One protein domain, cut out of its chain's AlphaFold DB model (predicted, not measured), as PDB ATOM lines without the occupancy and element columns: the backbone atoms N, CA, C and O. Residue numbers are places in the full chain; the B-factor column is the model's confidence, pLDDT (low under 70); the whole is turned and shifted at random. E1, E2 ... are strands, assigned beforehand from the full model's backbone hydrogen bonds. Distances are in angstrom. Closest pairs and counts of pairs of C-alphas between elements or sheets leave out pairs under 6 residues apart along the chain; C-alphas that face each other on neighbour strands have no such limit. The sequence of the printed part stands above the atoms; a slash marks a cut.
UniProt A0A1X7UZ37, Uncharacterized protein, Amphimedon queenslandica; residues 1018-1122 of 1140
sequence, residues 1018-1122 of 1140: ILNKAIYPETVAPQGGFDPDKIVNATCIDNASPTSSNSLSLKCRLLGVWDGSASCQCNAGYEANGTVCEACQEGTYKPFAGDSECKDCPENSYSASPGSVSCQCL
ATOM      1  N   ILE A1018     172.228 143.377 139.228       83.62
ATOM      2  CA  ILE A1018     171.850 142.942 140.581       83.62
ATOM      3  C   ILE A1018     172.901 143.465 141.563       83.62
ATOM      4  O   ILE A1018     174.047 143.029 141.534       83.62
ATOM      5  N   LEU A1019     172.509 144.390 142.442       82.31
ATOM      6  CA  LEU A1019     173.374 144.984 143.470       82.31
ATOM      7  C   LEU A1019     172.629 145.010 144.806       82.31
ATOM      8  O   LEU A1019     171.436 145.302 144.845       82.31
ATOM      9  N   ASN A1020     173.315 144.715 145.916       85.31
ATOM     10  CA  ASN A1020     172.720 144.661 147.264       85.31
ATOM     11  C   ASN A1020     171.432 143.809 147.334       85.31
ATOM     12  O   ASN A1020     170.453 144.211 147.970       85.31
ATOM     13  N   LYS A1021     171.408 142.674 146.614       86.88
ATOM     14  CA  LYS A1021     170.254 141.756 146.484       86.88
ATOM     15  C   LYS A1021     168.979 142.402 145.908       86.88
ATOM     16  O   LYS A1021     167.892 141.830 145.990       86.88
ATOM     17  N   ALA A1022     169.116 143.575 145.297       87.44
ATOM     18  CA  ALA A1022     168.081 144.251 144.538       87.44
ATOM     19  C   ALA A1022     168.383 144.153 143.036       87.44
ATOM     20  O   ALA A1022     169.517 144.349 142.596       87.44
ATOM     21  N   ILE A1023     167.349 143.853 142.261       88.38
ATOM     22  CA  ILE A1023     167.328 143.826 140.805       88.38
ATOM     23  C   ILE A1023     167.007 145.240 140.321       88.38
ATOM     24  O   ILE A1023     165.970 145.810 140.667       88.38
ATOM     25  N   TYR A1024     167.899 145.793 139.505       90.38
ATOM     26  CA  TYR A1024     167.754 147.070 138.820       90.38
ATOM     27  C   TYR A1024     167.209 146.730 137.423       90.38
ATOM     28  O   TYR A1024     167.954 146.166 136.620       90.38
ATOM     29  N   PRO A1025     165.912 146.951 137.138       86.19
ATOM     30  CA  PRO A1025     165.299 146.501 135.892       86.19
ATOM     31  C   PRO A1025     165.704 147.407 134.727       86.19
ATOM     32  O   PRO A1025     165.634 148.630 134.846       86.19
ATOM     33  N   GLU A1026     166.086 146.819 133.592       86.56
ATOM     34  CA  GLU A1026     166.497 147.582 132.409       86.56
ATOM     35  C   GLU A1026     165.454 148.637 132.024       86.56
ATOM     36  O   GLU A1026     164.259 148.353 131.935       86.56
ATOM     37  N   THR A1027     165.904 149.882 131.866       86.94
ATOM     38  CA  THR A1027     165.013 151.042 131.799       86.94
ATOM     39  C   THR A1027     165.480 152.020 130.730       86.94
ATOM     40  O   THR A1027     166.519 152.653 130.890       86.94
ATOM     41  N   VAL A1028     164.673 152.222 129.679       85.94
ATOM     42  CA  VAL A1028     164.873 153.302 128.689       85.94
ATOM     43  C   VAL A1028     165.014 154.648 129.400       85.94
ATOM     44  O   VAL A1028     164.145 154.991 130.210       85.94
ATOM     45  N   ALA A1029     166.084 155.390 129.115       82.56
ATOM     46  CA  ALA A1029     166.399 156.653 129.778       82.56
ATOM     47  C   ALA A1029     165.348 157.755 129.500       82.56
ATOM     48  O   ALA A1029     164.699 157.734 128.452       82.56
ATOM     49  N   PRO A1030     165.149 158.722 130.421       72.25
ATOM     50  CA  PRO A1030     164.289 159.880 130.173       72.25
ATOM     51  C   PRO A1030     164.832 160.791 129.059       72.25
ATOM     52  O   PRO A1030     166.014 160.746 128.710       72.25
ATOM     53  N   GLN A1031     163.967 161.650 128.516       63.50
ATOM     54  CA  GLN A1031     164.337 162.625 127.488       63.50
ATOM     55  C   GLN A1031     164.925 163.909 128.088       63.50
ATOM     56  O   GLN A1031     164.477 164.394 129.124       63.50
ATOM     57  N   GLY A1032     165.902 164.503 127.395       55.16
ATOM     58  CA  GLY A1032     166.475 165.795 127.780       55.16
ATOM     59  C   GLY A1032     165.465 166.931 127.608       55.16
ATOM     60  O   GLY A1032     165.144 167.300 126.480       55.16
ATOM     61  N   GLY A1033     164.991 167.487 128.723       50.84
ATOM     62  CA  GLY A1033     163.981 168.544 128.779       50.84
ATOM     63  C   GLY A1033     163.644 168.920 130.226       50.84
ATOM     64  O   GLY A1033     164.457 168.728 131.123       50.84
ATOM     65  N   PHE A1034     162.431 169.428 130.463       40.72
ATOM     66  CA  PHE A1034     161.907 169.684 131.818       40.72
ATOM     67  C   PHE A1034     161.402 168.413 132.542       40.72
ATOM     68  O   PHE A1034     160.824 168.526 133.624       40.72
ATOM     69  N   ASP A1035     161.591 167.226 131.961       47.97
ATOM     70  CA  ASP A1035     161.193 165.957 132.575       47.97
ATOM     71  C   ASP A1035     162.134 165.578 133.739       47.97
ATOM     72  O   ASP A1035     163.357 165.689 133.606       47.97
ATOM     73  N   PRO A1036     161.601 165.129 134.892       58.12
ATOM     74  CA  PRO A1036     162.410 164.641 136.005       58.12
ATOM     75  C   PRO A1036     163.013 163.260 135.707       58.12
ATOM     76  O   PRO A1036     162.589 162.558 134.789       58.12
ATOM     77  N   ASP A1037     163.973 162.833 136.537       71.19
ATOM     78  CA  ASP A1037     164.553 161.487 136.457       71.19
ATOM     79  C   ASP A1037     163.459 160.409 136.411       71.19
ATOM     80  O   ASP A1037     162.489 160.460 137.176       71.19
ATOM     81  N   LYS A1038     163.629 159.391 135.562       76.38
ATOM     82  CA  LYS A1038     162.640 158.320 135.419       76.38
ATOM     83  C   LYS A1038     162.717 157.408 136.639       76.38
ATOM     84  O   LYS A1038     163.594 156.547 136.726       76.38
ATOM     85  N   ILE A1039     161.820 157.636 137.598       81.62
ATOM     86  CA  ILE A1039     161.746 156.854 138.834       81.62
ATOM     87  C   ILE A1039     161.199 155.461 138.519       81.62
ATOM     88  O   ILE A1039     160.107 155.322 137.968       81.62
ATOM     89  N   VAL A1040     161.950 154.433 138.906       85.62
ATOM     90  CA  VAL A1040     161.576 153.021 138.777       85.62
ATOM     91  C   VAL A1040     161.865 152.326 140.102       85.62
ATOM     92  O   VAL A1040     162.882 152.589 140.741       85.62
ATOM     93  N   ASN A1041     160.977 151.436 140.537       86.44
ATOM     94  CA  ASN A1041     161.235 150.630 141.724       86.44
ATOM     95  C   ASN A1041     162.076 149.407 141.346       86.44
ATOM     96  O   ASN A1041     161.670 148.617 140.494       86.44
ATOM     97  N   ALA A1042     163.202 149.226 142.028       86.94
ATOM     98  CA  ALA A1042     163.886 147.944 142.093       86.94
ATOM     99  C   ALA A1042     162.963 146.872 142.694       86.94
ATOM    100  O   ALA A1042     162.095 147.166 143.522       86.94
ATOM    101  N   THR A1043     163.199 145.615 142.337       89.81
ATOM    102  CA  THR A1043     162.614 144.455 143.021       89.81
ATOM    103  C   THR A1043     163.701 143.724 143.796       89.81
ATOM    104  O   THR A1043     164.863 143.745 143.409       89.81
ATOM    105  N   CYS A1044     163.364 143.081 144.911       89.75
ATOM    106  CA  CYS A1044     164.315 142.173 145.548       89.75
ATOM    107  C   CYS A1044     164.420 140.870 144.749       89.75
ATOM    108  O   CYS A1044     163.461 140.477 144.083       89.75
ATOM    109  N   ILE A1045     165.574 140.205 144.837       88.88
ATOM    110  CA  ILE A1045     165.725 138.813 144.392       88.88
ATOM    111  C   ILE A1045     164.774 137.875 145.153       88.88
ATOM    112  O   ILE A1045     164.268 138.217 146.230       88.88
ATOM    113  N   ASP A1046     164.575 136.669 144.622       89.50
ATOM    114  CA  ASP A1046     163.815 135.627 145.309       89.50
ATOM    115  C   ASP A1046     164.367 135.365 146.719       89.50
ATOM    116  O   ASP A1046     165.573 135.365 146.965       89.50
ATOM    117  N   ASN A1047     163.450 135.161 147.665       91.25
ATOM    118  CA  ASN A1047     163.730 134.981 149.092       91.25
ATOM    119  C   ASN A1047     164.442 136.154 149.801       91.25
ATOM    120  O   ASN A1047     164.883 135.993 150.941       91.25
ATOM    121  N   ALA A1048     164.466 137.351 149.206       90.19
ATOM    122  CA  ALA A1048     164.842 138.594 149.879       90.19
ATOM    123  C   ALA A1048     163.638 139.526 150.134       90.19
ATOM    124  O   ALA A1048     162.553 139.366 149.570       90.19
ATOM    125  N   SER A1049     163.826 140.522 151.001       89.94
ATOM    126  CA  SER A1049     162.873 141.609 151.268       89.94
ATOM    127  C   SER A1049     163.604 142.948 151.433       89.94
ATOM    128  O   SER A1049     164.783 142.958 151.795       89.94
ATOM    129  N   PRO A1050     162.962 144.096 151.140       86.62
ATOM    130  CA  PRO A1050     163.642 145.386 151.174       86.62
ATOM    131  C   PRO A1050     163.959 145.812 152.607       86.62
ATOM    132  O   PRO A1050     163.123 145.692 153.504       86.62
ATOM    133  N   THR A1051     165.147 146.380 152.814       83.75
ATOM    134  CA  THR A1051     165.623 146.820 154.138       83.75
ATOM    135  C   THR A1051     164.738 147.927 154.739       83.75
ATOM    136  O   THR A1051     164.647 148.077 155.957       83.75
ATOM    137  N   SER A1052     164.042 148.700 153.895       74.38
ATOM    138  CA  SER A1052     162.994 149.650 154.284       74.38
ATOM    139  C   SER A1052     162.002 149.889 153.134       74.38
ATOM    140  O   SER A1052     162.324 149.646 151.974       74.38
ATOM    141  N   SER A1053     160.821 150.450 153.417       60.06
ATOM    142  CA  SER A1053     159.809 150.768 152.388       60.06
ATOM    143  C   SER A1053     160.286 151.736 151.297       60.06
ATOM    144  O   SER A1053     159.681 151.793 150.231       60.06
ATOM    145  N   ASN A1054     161.339 152.511 151.568       61.81
ATOM    146  CA  ASN A1054     161.827 153.554 150.672       61.81
ATOM    147  C   ASN A1054     163.113 153.134 149.929       61.81
ATOM    148  O   ASN A1054     163.496 153.803 148.973       61.81
ATOM    149  N   SER A1055     163.768 152.030 150.320       67.56
ATOM    150  CA  SER A1055     165.064 151.581 149.770       67.56
ATOM    151  C   SER A1055     164.946 150.713 148.508       67.56
ATOM    152  O   SER A1055     165.754 149.811 148.299       67.56
ATOM    153  N   LEU A1056     163.931 150.984 147.682       81.69
ATOM    154  CA  LEU A1056     163.753 150.410 146.340       81.69
ATOM    155  C   LEU A1056     163.586 151.478 145.247       81.69
ATOM    156  O   LEU A1056     163.593 151.130 144.073       81.69
ATOM    157  N   SER A1057     163.429 152.757 145.598       82.31
ATOM    158  CA  SER A1057     163.235 153.827 144.612       82.31
ATOM    159  C   SER A1057     164.560 154.161 143.921       82.31
ATOM    160  O   SER A1057     165.467 154.709 144.551       82.31
ATOM    161  N   LEU A1058     164.665 153.826 142.636       86.88
ATOM    162  CA  LEU A1058     165.789 154.158 141.766       86.88
ATOM    163  C   LEU A1058     165.400 155.267 140.792       86.88
ATOM    164  O   LEU A1058     164.232 155.435 140.442       86.88
ATOM    165  N   LYS A1059     166.402 155.985 140.296       85.50
ATOM    166  CA  LYS A1059     166.276 156.981 139.234       85.50
ATOM    167  C   LYS A1059     167.111 156.557 138.035       85.50
ATOM    168  O   LYS A1059     168.316 156.372 138.173       85.50
ATOM    169  N   CYS A1060     166.507 156.458 136.858       85.19
ATOM    170  CA  CYS A1060     167.261 156.363 135.612       85.19
ATOM    171  C   CYS A1060     167.478 157.768 135.025       85.19
ATOM    172  O   CYS A1060     166.512 158.512 134.836       85.19
ATOM    173  N   ARG A1061     168.740 158.141 134.760       82.62
ATOM    174  CA  ARG A1061     169.143 159.441 134.188       82.62
ATOM    175  C   ARG A1061     169.330 159.380 132.665       82.62
ATOM    176  O   ARG A1061     169.547 158.313 132.098       82.62
ATOM    177  N   LEU A1062     169.332 160.554 132.024       75.88
ATOM    178  CA  LEU A1062     169.420 160.783 130.565       75.88
ATOM    179  C   LEU A1062     170.511 159.975 129.819       75.88
ATOM    180  O   LEU A1062     170.333 159.612 128.658       75.88
ATOM    181  N   LEU A1063     171.647 159.701 130.470       74.44
ATOM    182  CA  LEU A1063     172.804 159.001 129.885       74.44
ATOM    183  C   LEU A1063     172.822 157.483 130.164       74.44
ATOM    184  O   LEU A1063     173.872 156.853 130.073       74.44
ATOM    185  N   GLY A1064     171.689 156.892 130.558       78.00
ATOM    186  CA  GLY A1064     171.631 155.469 130.911       78.00
ATOM    187  C   GLY A1064     172.349 155.138 132.226       78.00
ATOM    188  O   GLY A1064     172.886 154.049 132.398       78.00
ATOM    189  N   VAL A1065     172.386 156.092 133.163       82.69
ATOM    190  CA  VAL A1065     173.065 155.947 134.462       82.69
ATOM    191  C   VAL A1065     172.037 155.875 135.590       82.69
ATOM    192  O   VAL A1065     171.144 156.723 135.680       82.69
ATOM    193  N   TRP A1066     172.183 154.878 136.464       83.75
ATOM    194  CA  TRP A1066     171.394 154.744 137.688       83.75
ATOM    195  C   TRP A1066     171.814 155.761 138.756       83.75
ATOM    196  O   TRP A1066     172.998 155.996 138.985       83.75
ATOM    197  N   ASP A1067     170.824 156.325 139.440       80.94
ATOM    198  CA  ASP A1067     170.967 157.223 140.582       80.94
ATOM    199  C   ASP A1067     170.067 156.757 141.741       80.94
ATOM    200  O   ASP A1067     168.983 156.199 141.538       80.94
ATOM    201  N   GLY A1068     170.538 156.963 142.969       74.56
ATOM    202  CA  GLY A1068     170.067 156.237 144.149       74.56
ATOM    203  C   GLY A1068     170.570 154.787 144.210       74.56
ATOM    204  O   GLY A1068     171.165 154.261 143.270       74.56
ATOM    205  N   SER A1069     170.340 154.134 145.348       79.00
ATOM    206  CA  SER A1069     170.707 152.736 145.572       79.00
ATOM    207  C   SER A1069     169.567 151.971 146.239       79.00
ATOM    208  O   SER A1069     168.972 152.417 147.222       79.00
ATOM    209  N   ALA A1070     169.270 150.795 145.694       83.62
ATOM    210  CA  ALA A1070     168.360 149.840 146.300       83.62
ATOM    211  C   ALA A1070     169.114 148.904 147.259       83.62
ATOM    212  O   ALA A1070     170.316 148.656 147.101       83.62
ATOM    213  N   SER A1071     168.404 148.398 148.270       85.25
ATOM    214  CA  SER A1071     168.931 147.463 149.267       85.25
ATOM    215  C   SER A1071     167.844 146.492 149.724       85.25
ATOM    216  O   SER A1071     166.789 146.905 150.223       85.25
ATOM    217  N   CYS A1072     168.147 145.206 149.572       90.06
ATOM    218  CA  CYS A1072     167.367 144.085 150.071       90.06
ATOM    219  C   CYS A1072     168.237 143.197 150.968       90.06
ATOM    220  O   CYS A1072     169.462 143.210 150.870       90.06
ATOM    221  N   GLN A1073     167.585 142.413 151.818       92.31
ATOM    222  CA  GLN A1073     168.212 141.462 152.732       92.31
ATOM    223  C   GLN A1073     167.535 140.093 152.625       92.31
ATOM    224  O   GLN A1073     166.327 140.025 152.380       92.31
ATOM    225  N   CYS A1074     168.271 139.003 152.839       93.62
ATOM    226  CA  CYS A1074     167.685 137.662 152.806       93.62
ATOM    227  C   CYS A1074     166.657 137.455 153.929       93.62
ATOM    228  O   CYS A1074     166.842 137.892 155.070       93.62
ATOM    229  N   ASN A1075     165.555 136.776 153.610       93.81
ATOM    230  CA  ASN A1075     164.450 136.533 154.534       93.81
ATOM    231  C   ASN A1075     164.861 135.623 155.709       93.81
ATOM    232  O   ASN A1075     165.936 135.018 155.731       93.81
ATOM    233  N   ALA A1076     164.001 135.519 156.727       91.56
ATOM    234  CA  ALA A1076     164.170 134.488 157.749       91.56
ATOM    235  C   ALA A1076     164.159 133.101 157.076       91.56
ATOM    236  O   ALA A1076     163.344 132.857 156.189       91.56
ATOM    237  N   GLY A1077     165.077 132.224 157.482       90.81
ATOM    238  CA  GLY A1077     165.317 130.923 156.853       90.81
ATOM    239  C   GLY A1077     166.271 130.939 155.653       90.81
ATOM    240  O   GLY A1077     166.586 129.863 155.157       90.81
ATOM    241  N   TYR A1078     166.755 132.102 155.199       92.94
ATOM    242  CA  TYR A1078     167.637 132.206 154.029       92.94
ATOM    243  C   TYR A1078     168.900 133.019 154.320       92.94
ATOM    244  O   TYR A1078     168.803 134.106 154.893       92.94
ATOM    245  N   GLU A1079     170.062 132.524 153.909       91.88
ATOM    246  CA  GLU A1079     171.368 133.185 154.028       91.88
ATOM    247  C   GLU A1079     171.861 133.777 152.704       91.88
ATOM    248  O   GLU A1079     171.300 133.534 151.637       91.88
ATOM    249  N   ALA A1080     172.895 134.613 152.789       89.12
ATOM    250  CA  ALA A1080     173.416 135.397 151.677       89.12
ATOM    251  C   ALA A1080     174.582 134.690 150.965       89.12
ATOM    252  O   ALA A1080     175.723 134.810 151.404       89.12
ATOM    253  N   ASN A1081     174.321 134.058 149.818       85.44
ATOM    254  CA  ASN A1081     175.375 133.546 148.939       85.44
ATOM    255  C   ASN A1081     175.561 134.499 147.743       85.44
ATOM    256  O   ASN A1081     174.844 134.439 146.742       85.44
ATOM    257  N   GLY A1082     176.472 135.467 147.891       78.44
ATOM    258  CA  GLY A1082     176.728 136.506 146.890       78.44
ATOM    259  C   GLY A1082     175.481 137.338 146.549       78.44
ATOM    260  O   GLY A1082     174.973 138.105 147.377       78.44
ATOM    261  N   THR A1083     175.002 137.196 145.310       76.00
ATOM    262  CA  THR A1083     173.797 137.850 144.766       76.00
ATOM    263  C   THR A1083     172.518 137.013 144.906       76.00
ATOM    264  O   THR A1083     171.479 137.436 144.405       76.00
ATOM    265  N   VAL A1084     172.565 135.866 145.594       85.19
ATOM    266  CA  VAL A1084     171.444 134.931 145.803       85.19
ATOM    267  C   VAL A1084     171.118 134.806 147.302       85.19
ATOM    268  O   VAL A1084     171.977 135.027 148.160       85.19
ATOM    269  N   CYS A1085     169.865 134.470 147.627       91.31
ATOM    270  CA  CYS A1085     169.448 134.066 148.972       91.31
ATOM    271  C   CYS A1085     169.144 132.564 149.004       91.31
ATOM    272  O   CYS A1085     168.120 132.123 148.476       91.31
ATOM    273  N   GLU A1086     170.024 131.783 149.628       92.69
ATOM    274  CA  GLU A1086     169.927 130.321 149.692       92.69
ATOM    275  C   GLU A1086     169.262 129.860 150.991       92.69
ATOM    276  O   GLU A1086     169.332 130.532 152.017       92.69
ATOM    277  N   ALA A1087     168.543 128.739 150.940       92.19
ATOM    278  CA  ALA A1087     167.761 128.246 152.070       92.19
ATOM    279  C   ALA A1087     168.660 127.541 153.098       92.19
ATOM    280  O   ALA A1087     169.385 126.620 152.725       92.19
ATOM    281  N   CYS A1088     168.547 127.902 154.384       93.06
ATOM    282  CA  CYS A1088     169.280 127.251 155.478       93.06
ATOM    283  C   CYS A1088     169.167 125.727 155.386       93.06
ATOM    284  O   CYS A1088     168.045 125.214 155.380       93.06
ATOM    285  N   GLN A1089     170.297 125.020 155.336       91.50
ATOM    286  CA  GLN A1089     170.329 123.561 155.207       91.50
ATOM    287  C   GLN A1089     169.767 122.856 156.453       91.50
ATOM    288  O   GLN A1089     169.675 123.444 157.536       91.50
ATOM    289  N   GLU A1090     169.381 121.585 156.310       90.81
ATOM    290  CA  GLU A1090     168.894 120.766 157.427       90.81
ATOM    291  C   GLU A1090     169.929 120.708 158.564       90.81
ATOM    292  O   GLU A1090     171.129 120.597 158.328       90.81
ATOM    293  N   GLY A1091     169.467 120.837 159.810       86.69
ATOM    294  CA  GLY A1091     170.329 121.038 160.981       86.69
ATOM    295  C   GLY A1091     170.688 122.502 161.289       86.69
ATOM    296  O   GLY A1091     171.131 122.776 162.404       86.69
ATOM    297  N   THR A1092     170.436 123.452 160.379       92.06
ATOM    298  CA  THR A1092     170.644 124.899 160.598       92.06
ATOM    299  C   THR A1092     169.328 125.698 160.610       92.06
ATOM    300  O   THR A1092     168.271 125.205 160.203       92.06
ATOM    301  N   TYR A1093     169.354 126.938 161.106       90.81
ATOM    302  CA  TYR A1093     168.207 127.853 161.114       90.81
ATOM    303  C   TYR A1093     168.614 129.334 161.061       90.81
ATOM    304  O   TYR A1093     169.710 129.719 161.473       90.81
ATOM    305  N   LYS A1094     167.684 130.195 160.627       92.00
ATOM    306  CA  LYS A1094     167.846 131.658 160.658       92.00
ATOM    307  C   LYS A1094     166.540 132.366 161.052       92.00
ATOM    308  O   LYS A1094     165.639 132.486 160.225       92.00
ATOM    309  N   PRO A1095     166.406 132.866 162.296       85.94
ATOM    310  CA  PRO A1095     165.117 133.315 162.835       85.94
ATOM    311  C   PRO A1095     164.661 134.705 162.371       85.94
ATOM    312  O   PRO A1095     163.510 135.071 162.603       85.94
ATOM    313  N   PHE A1096     165.533 135.484 161.726       89.00
ATOM    314  CA  PHE A1096     165.256 136.861 161.313       89.00
ATOM    315  C   PHE A1096     165.739 137.131 159.880       89.00
ATOM    316  O   PHE A1096     166.634 136.450 159.367       89.00
ATOM    317  N   ALA A1097     165.145 138.136 159.233       88.12
ATOM    318  CA  ALA A1097     165.660 138.674 157.977       88.12
ATOM    319  C   ALA A1097     166.966 139.461 158.215       88.12
ATOM    320  O   ALA A1097     167.188 139.977 159.311       88.12
ATOM    321  N   GLY A1098     167.825 139.509 157.200       87.94
ATOM    322  CA  GLY A1098     169.202 140.002 157.279       87.94
ATOM    323  C   GLY A1098     170.150 139.127 156.454       87.94
ATOM    324  O   GLY A1098     169.799 138.003 156.108       87.94
ATOM    325  N   ASP A1099     171.361 139.604 156.190       87.69
ATOM    326  CA  ASP A1099     172.348 138.916 155.336       87.69
ATOM    327  C   ASP A1099     173.354 138.047 156.116       87.69
ATOM    328  O   ASP A1099     174.446 137.762 155.635       87.69
ATOM    329  N   SER A1100     173.012 137.625 157.336       88.81
ATOM    330  CA  SER A1100     173.847 136.689 158.096       88.81
ATOM    331  C   SER A1100     173.731 135.260 157.566       88.81
ATOM    332  O   SER A1100     172.646 134.842 157.161       88.81
ATOM    333  N   GLU A1101     174.804 134.493 157.723       91.38
ATOM    334  CA  GLU A1101     174.813 133.029 157.632       91.38
ATOM    335  C   GLU A1101     173.732 132.388 158.533       91.38
ATOM    336  O   GLU A1101     173.293 132.959 159.549       91.38
ATOM    337  N   CYS A1102     173.293 131.196 158.141       92.62
ATOM    338  CA  CYS A1102     172.469 130.302 158.940       92.62
ATOM    339  C   CYS A1102     173.279 129.749 160.122       92.62
ATOM    340  O   CYS A1102     174.505 129.685 160.096       92.62
ATOM    341  N   LYS A1103     172.594 129.390 161.210       90.75
ATOM    342  CA  LYS A1103     173.238 128.939 162.452       90.75
ATOM    343  C   LYS A1103     172.881 127.499 162.747       90.75
ATOM    344  O   LYS A1103     171.721 127.132 162.581       90.75
ATOM    345  N   ASP A1104     173.831 126.727 163.256       92.31
ATOM    346  CA  ASP A1104     173.572 125.374 163.744       92.31
ATOM    347  C   ASP A1104     172.462 125.361 164.800       92.31
ATOM    348  O   ASP A1104     172.334 126.278 165.626       92.31
ATOM    349  N   CYS A1105     171.648 124.309 164.789       90.06
ATOM    350  CA  CYS A1105     170.641 124.112 165.813       90.06
ATOM    351  C   CYS A1105     171.281 123.926 167.204       90.06
ATOM    352  O   CYS A1105     172.207 123.129 167.349       90.06
ATOM    353  N   PRO A1106     170.773 124.608 168.257       87.69
ATOM    354  CA  PRO A1106     171.227 124.391 169.630       87.69
ATOM    355  C   PRO A1106     171.112 122.924 170.064       87.69
ATOM    356  O   PRO A1106     170.275 122.186 169.535       87.69
ATOM    357  N   GLU A1107     171.884 122.510 171.070       88.31
ATOM    358  CA  GLU A1107     171.938 121.106 171.499       88.31
ATOM    359  C   GLU A1107     170.548 120.511 171.769       88.31
ATOM    360  O   GLU A1107     169.629 121.172 172.275       88.31
ATOM    361  N   ASN A1108     170.413 119.228 171.432       89.19
ATOM    362  CA  ASN A1108     169.174 118.458 171.507       89.19
ATOM    363  C   ASN A1108     168.006 119.051 170.684       89.19
ATOM    364  O   ASN A1108     166.834 118.823 171.001       89.19
ATOM    365  N   SER A1109     168.306 119.807 169.622       89.00
ATOM    366  CA  SER A1109     167.323 120.323 168.664       89.00
ATOM    367  C   SER A1109     167.771 120.147 167.212       89.00
ATOM    368  O   SER A1109     168.949 119.941 166.943       89.00
ATOM    369  N   TYR A1110     166.817 120.190 166.283       88.88
ATOM    370  CA  TYR A1110     167.017 119.908 164.862       88.88
ATOM    371  C   TYR A1110     166.066 120.736 163.988       88.88
ATOM    372  O   TYR A1110     165.008 121.183 164.443       88.88
ATOM    373  N   SER A1111     166.423 120.912 162.719       90.00
ATOM    374  CA  SER A1111     165.574 121.488 161.674       90.00
ATOM    375  C   SER A1111     165.461 120.490 160.520       90.00
ATOM    376  O   SER A1111     166.449 120.134 159.887       90.00
ATOM    377  N   ALA A1112     164.243 119.997 160.282       77.62
ATOM    378  CA  ALA A1112     163.959 118.857 159.399       77.62
ATOM    379  C   ALA A1112     163.596 119.247 157.953       77.62
ATOM    380  O   ALA A1112     162.968 118.469 157.239       77.62
ATOM    381  N   SER A1113     163.878 120.489 157.564       83.62
ATOM    382  CA  SER A1113     163.544 121.018 156.243       83.62
ATOM    383  C   SER A1113     164.431 122.216 155.905       83.62
ATOM    384  O   SER A1113     164.602 123.082 156.776       83.62
ATOM    385  N   PRO A1114     164.915 122.339 154.657       85.44
ATOM    386  CA  PRO A1114     165.586 123.545 154.199       85.44
ATOM    387  C   PRO A1114     164.720 124.798 154.390       85.44
ATOM    388  O   PRO A1114     163.492 124.737 154.299       85.44
ATOM    389  N   GLY A1115     165.349 125.941 154.660       86.12
ATOM    390  CA  GLY A1115     164.645 127.214 154.857       86.12
ATOM    391  C   GLY A1115     164.138 127.448 156.286       86.12
ATOM    392  O   GLY A1115     163.248 128.272 156.507       86.12
ATOM    393  N   SER A1116     164.647 126.704 157.273       88.81
ATOM    394  CA  SER A1116     164.102 126.719 158.635       88.81
ATOM    395  C   SER A1116     164.368 128.025 159.398       88.81
ATOM    396  O   SER A1116     165.499 128.487 159.543       88.81
ATOM    397  N   VAL A1117     163.310 128.596 159.981       89.38
ATOM    398  CA  VAL A1117     163.387 129.790 160.852       89.38
ATOM    399  C   VAL A1117     163.622 129.451 162.329       89.38
ATOM    400  O   VAL A1117     163.894 130.335 163.138       89.38
ATOM    401  N   SER A1118     163.498 128.180 162.711       87.25
ATOM    402  CA  SER A1118     163.624 127.709 164.090       87.25
ATOM    403  C   SER A1118     163.958 126.219 164.148       87.25
ATOM    404  O   SER A1118     163.591 125.455 163.257       87.25
ATOM    405  N   CYS A1119     164.615 125.805 165.232       88.75
ATOM    406  CA  CYS A1119     164.871 124.398 165.537       88.75
ATOM    407  C   CYS A1119     163.820 123.848 166.505       88.75
ATOM    408  O   CYS A1119     163.416 124.526 167.455       88.75
ATOM    409  N   GLN A1120     163.407 122.605 166.283       88.00
ATOM    410  CA  GLN A1120     162.485 121.853 167.133       88.00
ATOM    411  C   GLN A1120     163.282 120.948 168.077       88.00
ATOM    412  O   GLN A1120     164.349 120.467 167.706       88.00
ATOM    413  N   CYS A1121     162.799 120.694 169.294       88.12
ATOM    414  CA  CYS A1121     163.489 119.773 170.202       88.12
ATOM    415  C   CYS A1121     163.390 118.321 169.725       88.12
ATOM    416  O   CYS A1121     162.346 117.893 169.228       88.12
ATOM    417  N   LEU A1122     164.464 117.555 169.926       86.75
ATOM    418  CA  LEU A1122     164.452 116.107 169.732       86.75
ATOM    419  C   LEU A1122     163.477 115.433 170.723       86.75
ATOM    420  O   LEU A1122     163.252 115.959 171.820       86.75
TER     421      LEU A1122
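This is residues 1018 to 1122 of the 1140 residues of an uncharacterized protein of Amphimedon queenslandica (UniProt A0A1X7UZ37). A long, loose rod with little regular structure has small strand groups strung along it: sheet E2 - E4 - E5 toward one end, pair E3 - E6 near the middle, then hairpin E7 - E8, with unnamed residues 1088 to 1122 reaching the other end. The 105 printed residues have eight named strands, E1 to E8 in chain order, holding 29 residues, all strand and antiparallel where paired. The radius of gyration of the C-alphas is 18.3 A; they span 66 by 20 by 15 A.

E1 is residues 1022 to 1024, from C-alpha 1022 at (168.081, 144.251, 144.538). E2 is 1038 to 1041, E3 1048 to 1050, E4 1057 to 1061 (13.2 A), E5 1065 to 1067, E6 1072 to 1074, E7 1078 to 1081, and E8 1084 to 1087, ending at (167.761, 128.246, 152.070).

E1 pairs with no named strand. Within hydrogen-bond range are N 1040 and O 1058 of E2 and E4, 2.9 A; N 1067 and O 1059 of hairpin E4 and E5, 2.8 A; N 1049 and O 1073 of E3 and E6, 2.9 A; N 1079 and O 1086 of hairpin E7 and E8, 2.8 A. E4 and E7 are apart.

The farthest C-alphas, Gly 1033 and Leu 1122, are 66.5 A apart. The printed part has no cut; link E1 to E2 is long. pLDDT is under 70 at residues 1031 to 1036 and 1053 to 1055.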